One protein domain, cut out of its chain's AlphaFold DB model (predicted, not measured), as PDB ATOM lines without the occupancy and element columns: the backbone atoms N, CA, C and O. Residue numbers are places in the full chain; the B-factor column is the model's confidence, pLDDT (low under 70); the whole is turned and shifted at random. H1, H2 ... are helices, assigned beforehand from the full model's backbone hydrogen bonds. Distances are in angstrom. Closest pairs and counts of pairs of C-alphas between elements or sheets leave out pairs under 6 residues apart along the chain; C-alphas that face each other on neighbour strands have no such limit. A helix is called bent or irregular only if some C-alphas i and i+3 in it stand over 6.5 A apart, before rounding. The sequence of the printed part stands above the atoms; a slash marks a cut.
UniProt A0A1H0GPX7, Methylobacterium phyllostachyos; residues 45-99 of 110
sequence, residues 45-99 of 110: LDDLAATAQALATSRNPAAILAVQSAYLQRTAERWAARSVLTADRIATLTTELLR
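Overview. This is residues 45 to 99 of the 110 residues of a protein of Methylobacterium phyllostachyos (UniProt A0A1H0GPX7). This is a long helical hairpin with very unequal arms: the short helix H1 runs out, the chain turns tightly, and the long helix H2 folds back beside it and then sticks out far past it, with residues 76 to 99 standing free. H2 makes the length of the rod, and the hairpin proper is a small body at one end of it. The printed part has 55 residues with two named helices, H1 then H2, and no named strand; the class is all helix. The whole is extended, with a radius of gyration of the C-alphas of 17.8 A and spans of 59 by 17 by 6 A.

Arrangement. Start with H1, residues 45 to 57, and go on to H2, residues 61 to 98; the two form a helical hairpin. They touch, and the closest C-alphas, those of Leu 55 and Ile 64, are 6.1 A apart. Their lines stand at a shallow tilt of 7 degrees, and they run opposite ways. Look at residues 64 to 71 of H2: with these alone H2 touches H1. In the backbones of H1 and H2, every O i to N i+4 pair is within hydrogen-bond range.

Along the chain. Find C-alpha 45 at (-12.163, 19.678, 13.944); from there H1 runs 18.4 A to C-alpha 57 at (-4.169, 4.583, 7.087). After the three residues 58 to 60, H2 begins at C-alpha 61 and runs 55.2 A to C-alpha 98 at (-37.389, 34.487, 37.167). Neither helix is bent.

Size, cuts and confidence. The two C-alphas farthest apart are those of Arg 59 and Arg 99, at 59.1 A. Without residues 76 to 99, the body spans 24 by 17 by 5 A. The printed part has no cut, and the link from H1 to H2 is tight. Read the B-factor column for the model's confidence: the mean pLDDT of the printed part is 86.1, and no printed residue is under 70.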
ATOM      1  N   LEU A  45     -13.253  19.703  14.923       88.38
ATOM      2  CA  LEU A  45     -12.163  19.678  13.944       88.38
ATOM      3  C   LEU A  45     -11.096  18.636  14.287       88.38
ATOM      4  O   LEU A  45     -10.669  17.900  13.398       88.38
ATOM      5  N   ASP A  46     -10.711  18.535  15.559       90.88
ATOM      6  CA  ASP A  46      -9.704  17.571  16.012       90.88
ATOM      7  C   ASP A  46     -10.171  16.120  15.760       90.88
ATOM      8  O   ASP A  46      -9.415  15.295  15.243       90.88
ATOM      9  N   ASP A  47     -11.448  15.813  16.018       87.69
ATOM     10  CA  ASP A  47     -12.010  14.484  15.734       87.69
ATOM     11  C   ASP A  47     -12.138  14.191  14.232       87.69
ATOM     12  O   ASP A  47     -11.946  13.046  13.805       87.69
ATOM     13  N   LEU A  48     -12.452  15.203  13.414       87.12
ATOM     14  CA  LEU A  48     -12.452  15.066  11.956       87.12
ATOM     15  C   LEU A  48     -11.046  14.764  11.434       87.12
ATOM     16  O   LEU A  48     -10.887  13.843  10.633       87.12
ATOM     17  N   ALA A  49     -10.032  15.482  11.920       89.50
ATOM     18  CA  ALA A  49      -8.638  15.247  11.559       89.50
ATOM     19  C   ALA A  49      -8.186  13.830  11.949       89.50
ATOM     20  O   ALA A  49      -7.637  13.106  11.117       89.50
ATOM     21  N   ALA A  50      -8.500  13.389  13.172       89.56
ATOM     22  CA  ALA A  50      -8.188  12.037  13.638       89.56
ATOM     23  C   ALA A  50      -8.882  10.952  12.794       89.56
ATOM     24  O   ALA A  50      -8.281   9.934  12.447       89.56
ATOM     25  N   THR A  51     -10.145  11.176  12.422       88.88
ATOM     26  CA  THR A  51     -10.913  10.241  11.586       88.88
ATOM     27  C   THR A  51     -10.362  10.191  10.162       88.88
ATOM     28  O   THR A  51     -10.202   9.105   9.608       88.88
ATOM     29  N   ALA A  52     -10.000  11.339   9.584       87.00
ATOM     30  CA  ALA A  52      -9.370  11.411   8.270       87.00
ATOM     31  C   ALA A  52      -8.025  10.670   8.244       87.00
ATOM     32  O   ALA A  52      -7.763   9.901   7.319       87.00
ATOM     33  N   GLN A  53      -7.204  10.821   9.288       90.38
ATOM     34  CA  GLN A  53      -5.941  10.094   9.423       90.38
ATOM     35  C   GLN A  53      -6.157   8.575   9.544       90.38
ATOM     36  O   GLN A  53      -5.452   7.790   8.902       90.38
ATOM     37  N   ALA A  54      -7.153   8.146  10.325       87.50
ATOM     38  CA  ALA A  54      -7.502   6.734  10.467       87.50
ATOM     39  C   ALA A  54      -8.011   6.124   9.148       87.50
ATOM     40  O   ALA A  54      -7.628   5.006   8.794       87.50
ATOM     41  N   LEU A  55      -8.811   6.872   8.381       89.00
ATOM     42  CA  LEU A  55      -9.256   6.467   7.045       89.00
ATOM     43  C   LEU A  55      -8.087   6.378   6.060       89.00
ATOM     44  O   LEU A  55      -7.969   5.376   5.363       89.00
ATOM     45  N   ALA A  56      -7.188   7.367   6.045       87.69
ATOM     46  CA  ALA A  56      -6.015   7.378   5.167       87.69
ATOM     47  C   ALA A  56      -5.049   6.208   5.439       87.69
ATOM     48  O   ALA A  56      -4.364   5.735   4.535       87.69
ATOM     49  N   THR A  57      -5.010   5.721   6.681       91.00
ATOM     50  CA  THR A  57      -4.169   4.583   7.087       91.00
ATOM     51  C   THR A  57      -4.860   3.230   6.852       91.00
ATOM     52  O   THR A  57      -4.209   2.182   6.846       91.00
ATOM     53  N   SER A  58      -6.178   3.223   6.636       87.38
ATOM     54  CA  SER A  58      -6.968   1.999   6.487       87.38
ATOM     55  C   SER A  58      -6.783   1.374   5.103       87.38
ATOM     56  O   SER A  58      -7.024   2.005   4.079       87.38
ATOM     57  N   ARG A  59      -6.386   0.096   5.065       84.19
ATOM     58  CA  ARG A  59      -6.106  -0.643   3.815       84.19
ATOM     59  C   ARG A  59      -7.190  -1.647   3.413       84.19
ATOM     60  O   ARG A  59      -7.015  -2.354   2.427       84.19
ATOM     61  N   ASN A  60      -8.279  -1.766   4.179       88.94
ATOM     62  CA  ASN A  60      -9.348  -2.723   3.891       88.94
ATOM     63  C   ASN A  60     -10.746  -2.156   4.240       88.94
ATOM     64  O   ASN A  60     -10.854  -1.262   5.086       88.94
ATOM     65  N   PRO A  61     -11.820  -2.665   3.607       87.06
ATOM     66  CA  PRO A  61     -13.173  -2.133   3.780       87.06
ATOM     67  C   PRO A  61     -13.746  -2.331   5.191       87.06
ATOM     68  O   PRO A  61     -14.498  -1.481   5.663       87.06
ATOM     69  N   ALA A  62     -13.366  -3.396   5.902       90.75
ATOM     70  CA  ALA A  62     -13.814  -3.624   7.279       90.75
ATOM     71  C   ALA A  62     -13.262  -2.561   8.248       90.75
ATOM     72  O   ALA A  62     -13.988  -2.063   9.104       90.75
ATOM     73  N   ALA A  63     -12.000  -2.160   8.073       86.44
ATOM     74  CA  ALA A  63     -11.364  -1.097   8.844       86.44
ATOM     75  C   ALA A  63     -12.012   0.263   8.560       86.44
ATOM     76  O   ALA A  63     -12.279   1.018   9.488       86.44
ATOM     77  N   ILE A  64     -12.350   0.545   7.297       88.69
ATOM     78  CA  ILE A  64     -13.077   1.766   6.923       88.69
ATOM     79  C   ILE A  64     -14.438   1.828   7.633       88.69
ATOM     80  O   ILE A  64     -14.777   2.862   8.206       88.69
ATOM     81  N   LEU A  65     -15.195   0.724   7.649       92.75
ATOM     82  CA  LEU A  65     -16.479   0.656   8.355       92.75
ATOM     83  C   LEU A  65     -16.322   0.840   9.868       92.75
ATOM     84  O   LEU A  65     -17.112   1.564  10.470       92.75
ATOM     85  N   ALA A  66     -15.293   0.243  10.471       91.19
ATOM     86  CA  ALA A  66     -14.997   0.419  11.890       91.19
ATOM     87  C   ALA A  66     -14.646   1.877  12.236       91.19
ATOM     88  O   ALA A  66     -15.090   2.399  13.258       91.19
ATOM     89  N   VAL A  67     -13.892   2.568  11.375       90.88
ATOM     90  CA  VAL A  67     -13.573   3.992  11.562       90.88
ATOM     91  C   VAL A  67     -14.831   4.857  11.447       90.88
ATOM     92  O   VAL A  67     -15.029   5.762  12.259       90.88
ATOM     93  N   GLN A  68     -15.712   4.566  10.485       90.31
ATOM     94  CA  GLN A  68     -16.970   5.298  10.317       90.31
ATOM     95  C   GLN A  68     -17.936   5.082  11.489       90.31
ATOM     96  O   GLN A  68     -18.491   6.054  12.003       90.31
ATOM     97  N   SER A  69     -18.118   3.843  11.955       91.88
ATOM     98  CA  SER A  69     -18.993   3.556  13.099       91.88
ATOM     99  C   SER A  69     -18.468   4.198  14.385       91.88
ATOM    100  O   SER A  69     -19.233   4.836  15.108       91.88
ATOM    101  N   ALA A  70     -17.153   4.138  14.620       89.88
ATOM    102  CA  ALA A  70     -16.513   4.799  15.752       89.88
ATOM    103  C   ALA A  70     -16.650   6.331  15.696       89.88
ATOM    104  O   ALA A  70     -16.787   6.985  16.731       89.88
ATOM    105  N   TYR A  71     -16.616   6.930  14.503       86.50
ATOM    106  CA  TYR A  71     -16.879   8.361  14.335       86.50
ATOM    107  C   TYR A  71     -18.336   8.721  14.658       86.50
ATOM    108  O   TYR A  71     -18.585   9.690  15.382       86.50
ATOM    109  N   LEU A  72     -19.299   7.940  14.160       91.31
ATOM    110  CA  LEU A  72     -20.722   8.161  14.429       91.31
ATOM    111  C   LEU A  72     -21.038   8.043  15.919       91.31
ATOM    112  O   LEU A  72     -21.715   8.912  16.465       91.31
ATOM    113  N   GLN A  73     -20.491   7.030  16.591       92.00
ATOM    114  CA  GLN A  73     -20.700   6.827  18.020       92.00
ATOM    115  C   GLN A  73     -20.132   7.982  18.852       92.00
ATOM    116  O   GLN A  73     -20.869   8.589  19.629       92.00
ATOM    117  N   ARG A  74     -18.877   8.386  18.611       87.69
ATOM    118  CA  ARG A  74     -18.280   9.557  19.283       87.69
ATOM    119  C   ARG A  74     -19.058  10.844  19.015       87.69
ATOM    120  O   ARG A  74     -19.160  11.721  19.869       87.69
ATOM    121  N   THR A  75     -19.615  10.992  17.817       87.44
ATOM    122  CA  THR A  75     -20.426  12.164  17.468       87.44
ATOM    123  C   THR A  75     -21.771  12.157  18.190       87.44
ATOM    124  O   THR A  75     -22.184  13.206  18.683       87.44
ATOM    125  N   ALA A  76     -22.416  10.998  18.320       86.81
ATOM    126  CA  ALA A  76     -23.646  10.843  19.091       86.81
ATOM    127  C   ALA A  76     -23.422  11.122  20.586       86.81
ATOM    128  O   ALA A  76     -24.180  11.882  21.182       86.81
ATOM    129  N   GLU A  77     -22.348  10.587  21.171       89.25
ATOM    130  CA  GLU A  77     -21.964  10.839  22.567       89.25
ATOM    131  C   GLU A  77     -21.730  12.332  22.827       89.25
ATOM    132  O   GLU A  77     -22.267  12.893  23.784       89.25
ATOM    133  N   ARG A  78     -21.008  13.017  21.931       85.44
ATOM    134  CA  ARG A  78     -20.801  14.471  22.024       85.44
ATOM    135  C   ARG A  78     -22.103  15.255  21.901       85.44
ATOM    136  O   ARG A  78     -22.295  16.223  22.634       85.44
ATOM    137  N   TRP A  79     -23.000  14.856  21.002       83.75
ATOM    138  CA  TRP A  79     -24.315  15.486  20.869       83.75
ATOM    139  C   TRP A  79     -25.172  15.309  22.120       83.75
ATOM    140  O   TRP A  79     -25.779  16.276  22.578       83.75
ATOM    141  N   ALA A  80     -25.183  14.109  22.699       89.00
ATOM    142  CA  ALA A  80     -25.899  13.822  23.935       89.00
ATOM    143  C   ALA A  80     -25.332  14.619  25.122       89.00
ATOM    144  O   ALA A  80     -26.082  15.227  25.880       89.00
ATOM    145  N   ALA A  81     -24.005  14.695  25.258       86.44
ATOM    146  CA  ALA A  81     -23.377  15.511  26.296       86.44
ATOM    147  C   ALA A  81     -23.733  17.003  26.145       86.44
ATOM    148  O   ALA A  81     -24.041  17.685  27.124       86.44
ATOM    149  N   ARG A  82     -23.752  17.509  24.904       82.44
ATOM    150  CA  ARG A  82     -24.119  18.902  24.608       82.44
ATOM    151  C   ARG A  82     -25.591  19.200  24.858       82.44
ATOM    152  O   ARG A  82     -25.902  20.296  25.319       82.44
ATOM    153  N   SER A  83     -26.499  18.269  24.570       79.00
ATOM    154  CA  SER A  83     -27.929  18.486  24.810       79.00
ATOM    155  C   SER A  83     -28.238  18.597  26.304       79.00
ATOM    156  O   SER A  83     -28.992  19.488  26.692       79.00
ATOM    157  N   VAL A  84     -27.587  17.782  27.142       84.50
ATOM    158  CA  VAL A  84     -27.692  17.867  28.608       84.50
ATOM    159  C   VAL A  84     -27.173  19.211  29.119       84.50
ATOM    160  O   VAL A  84     -27.889  19.895  29.846       84.50
ATOM    161  N   LEU A  85     -25.978  19.632  28.688       83.56
ATOM    162  CA  LEU A  85     -25.426  20.942  29.057       83.56
ATOM    163  C   LEU A  85     -26.329  22.097  28.614       83.56
ATOM    164  O   LEU A  85     -26.572  23.025  29.380       83.56
ATOM    165  N   THR A  86     -26.870  22.034  27.397       78.62
ATOM    166  CA  THR A  86     -27.774  23.068  26.874       78.62
ATOM    167  C   THR A  86     -29.057  23.148  27.701       78.62
ATOM    168  O   THR A  86     -29.501  24.245  28.042       78.62
ATOM    169  N   ALA A  87     -29.640  22.000  28.057       81.06
ATOM    170  CA  ALA A  87     -30.837  21.937  28.888       81.06
ATOM    171  C   ALA A  87     -30.588  22.518  30.291       81.06
ATOM    172  O   ALA A  87     -31.368  23.355  30.750       81.06
ATOM    173  N   ASP A  88     -29.476  22.144  30.930       85.75
ATOM    174  CA  ASP A  88     -29.062  22.678  32.235       85.75
ATOM    175  C   ASP A  88     -28.836  24.200  32.185       85.75
ATOM    176  O   ASP A  88     -29.295  24.955  33.050       85.75
ATOM    177  N   ARG A  89     -28.224  24.688  31.099       80.25
ATOM    178  CA  ARG A  89     -27.998  26.118  30.876       80.25
ATOM    179  C   ARG A  89     -29.306  26.889  30.717       80.25
ATOM    180  O   ARG A  89     -29.467  27.943  31.333       80.25
ATOM    181  N   ILE A  90     -30.252  26.375  29.927       81.00
ATOM    182  CA  ILE A  90     -31.578  26.988  29.754       81.00
ATOM    183  C   ILE A  90     -32.321  27.027  31.093       81.00
ATOM    184  O   ILE A  90     -32.896  28.062  31.441       81.00
ATOM    185  N   ALA A  91     -32.280  25.940  31.868       85.50
ATOM    186  CA  ALA A  91     -32.910  25.873  33.185       85.50
ATOM    187  C   ALA A  91     -32.303  26.893  34.165       85.50
ATOM    188  O   ALA A  91     -33.035  27.620  34.848       85.50
ATOM    189  N   THR A  92     -30.974  27.009  34.179       84.38
ATOM    190  CA  THR A  92     -30.244  27.980  35.004       84.38
ATOM    191  C   THR A  92     -30.610  29.412  34.626       84.38
ATOM    192  O   THR A  92     -31.025  30.182  35.490       84.38
ATOM    193  N   LEU A  93     -30.560  29.761  33.336       79.56
ATOM    194  CA  LEU A  93     -30.913  31.102  32.856       79.56
ATOM    195  C   LEU A  93     -32.369  31.454  33.153       79.56
ATOM    196  O   LEU A  93     -32.664  32.567  33.585       79.56
ATOM    197  N   THR A  94     -33.279  30.497  32.975       81.69
ATOM    198  CA  THR A  94     -34.696  30.673  33.310       81.69
ATOM    199  C   THR A  94     -34.859  30.963  34.801       81.69
ATOM    200  O   THR A  94     -35.546  31.911  35.178       81.69
ATOM    201  N   THR A  95     -34.163  30.216  35.658       84.06
ATOM    202  CA  THR A  95     -34.184  30.426  37.113       84.06
ATOM    203  C   THR A  95     -33.605  31.788  37.500       84.06
ATOM    204  O   THR A  95     -34.189  32.494  38.321       84.06
ATOM    205  N   GLU A  96     -32.481  32.193  36.906       78.06
ATOM    206  CA  GLU A  96     -31.842  33.486  37.174       78.06
ATOM    207  C   GLU A  96     -32.697  34.675  36.714       78.06
ATOM    208  O   GLU A  96     -32.741  35.699  37.398       78.06
ATOM    209  N   LEU A  97     -33.416  34.539  35.595       73.12
ATOM    210  CA  LEU A  97     -34.327  35.566  35.084       73.12
ATOM    211  C   LEU A  97     -35.608  35.688  35.921       73.12
ATOM    212  O   LEU A  97     -36.083  36.806  36.155       73.12
ATOM    213  N   LEU A  98     -36.158  34.554  36.372       78.81
ATOM    214  CA  LEU A  98     -37.389  34.487  37.167       78.81
ATOM    215  C   LEU A  98     -37.171  34.788  38.655       78.81
ATOM    216  O   LEU A  98     -38.133  35.102  39.359       78.81
ATOM    217  N   ARG A  99     -35.932  34.720  39.159       73.00
ATOM    218  CA  ARG A  99     -35.625  35.028  40.561       73.00
ATOM    219  C   ARG A  99     -35.972  36.489  40.873       73.00
ATOM    220  O   ARG A  99     -35.347  37.423  40.369       73.00
TER     221      ARG A  99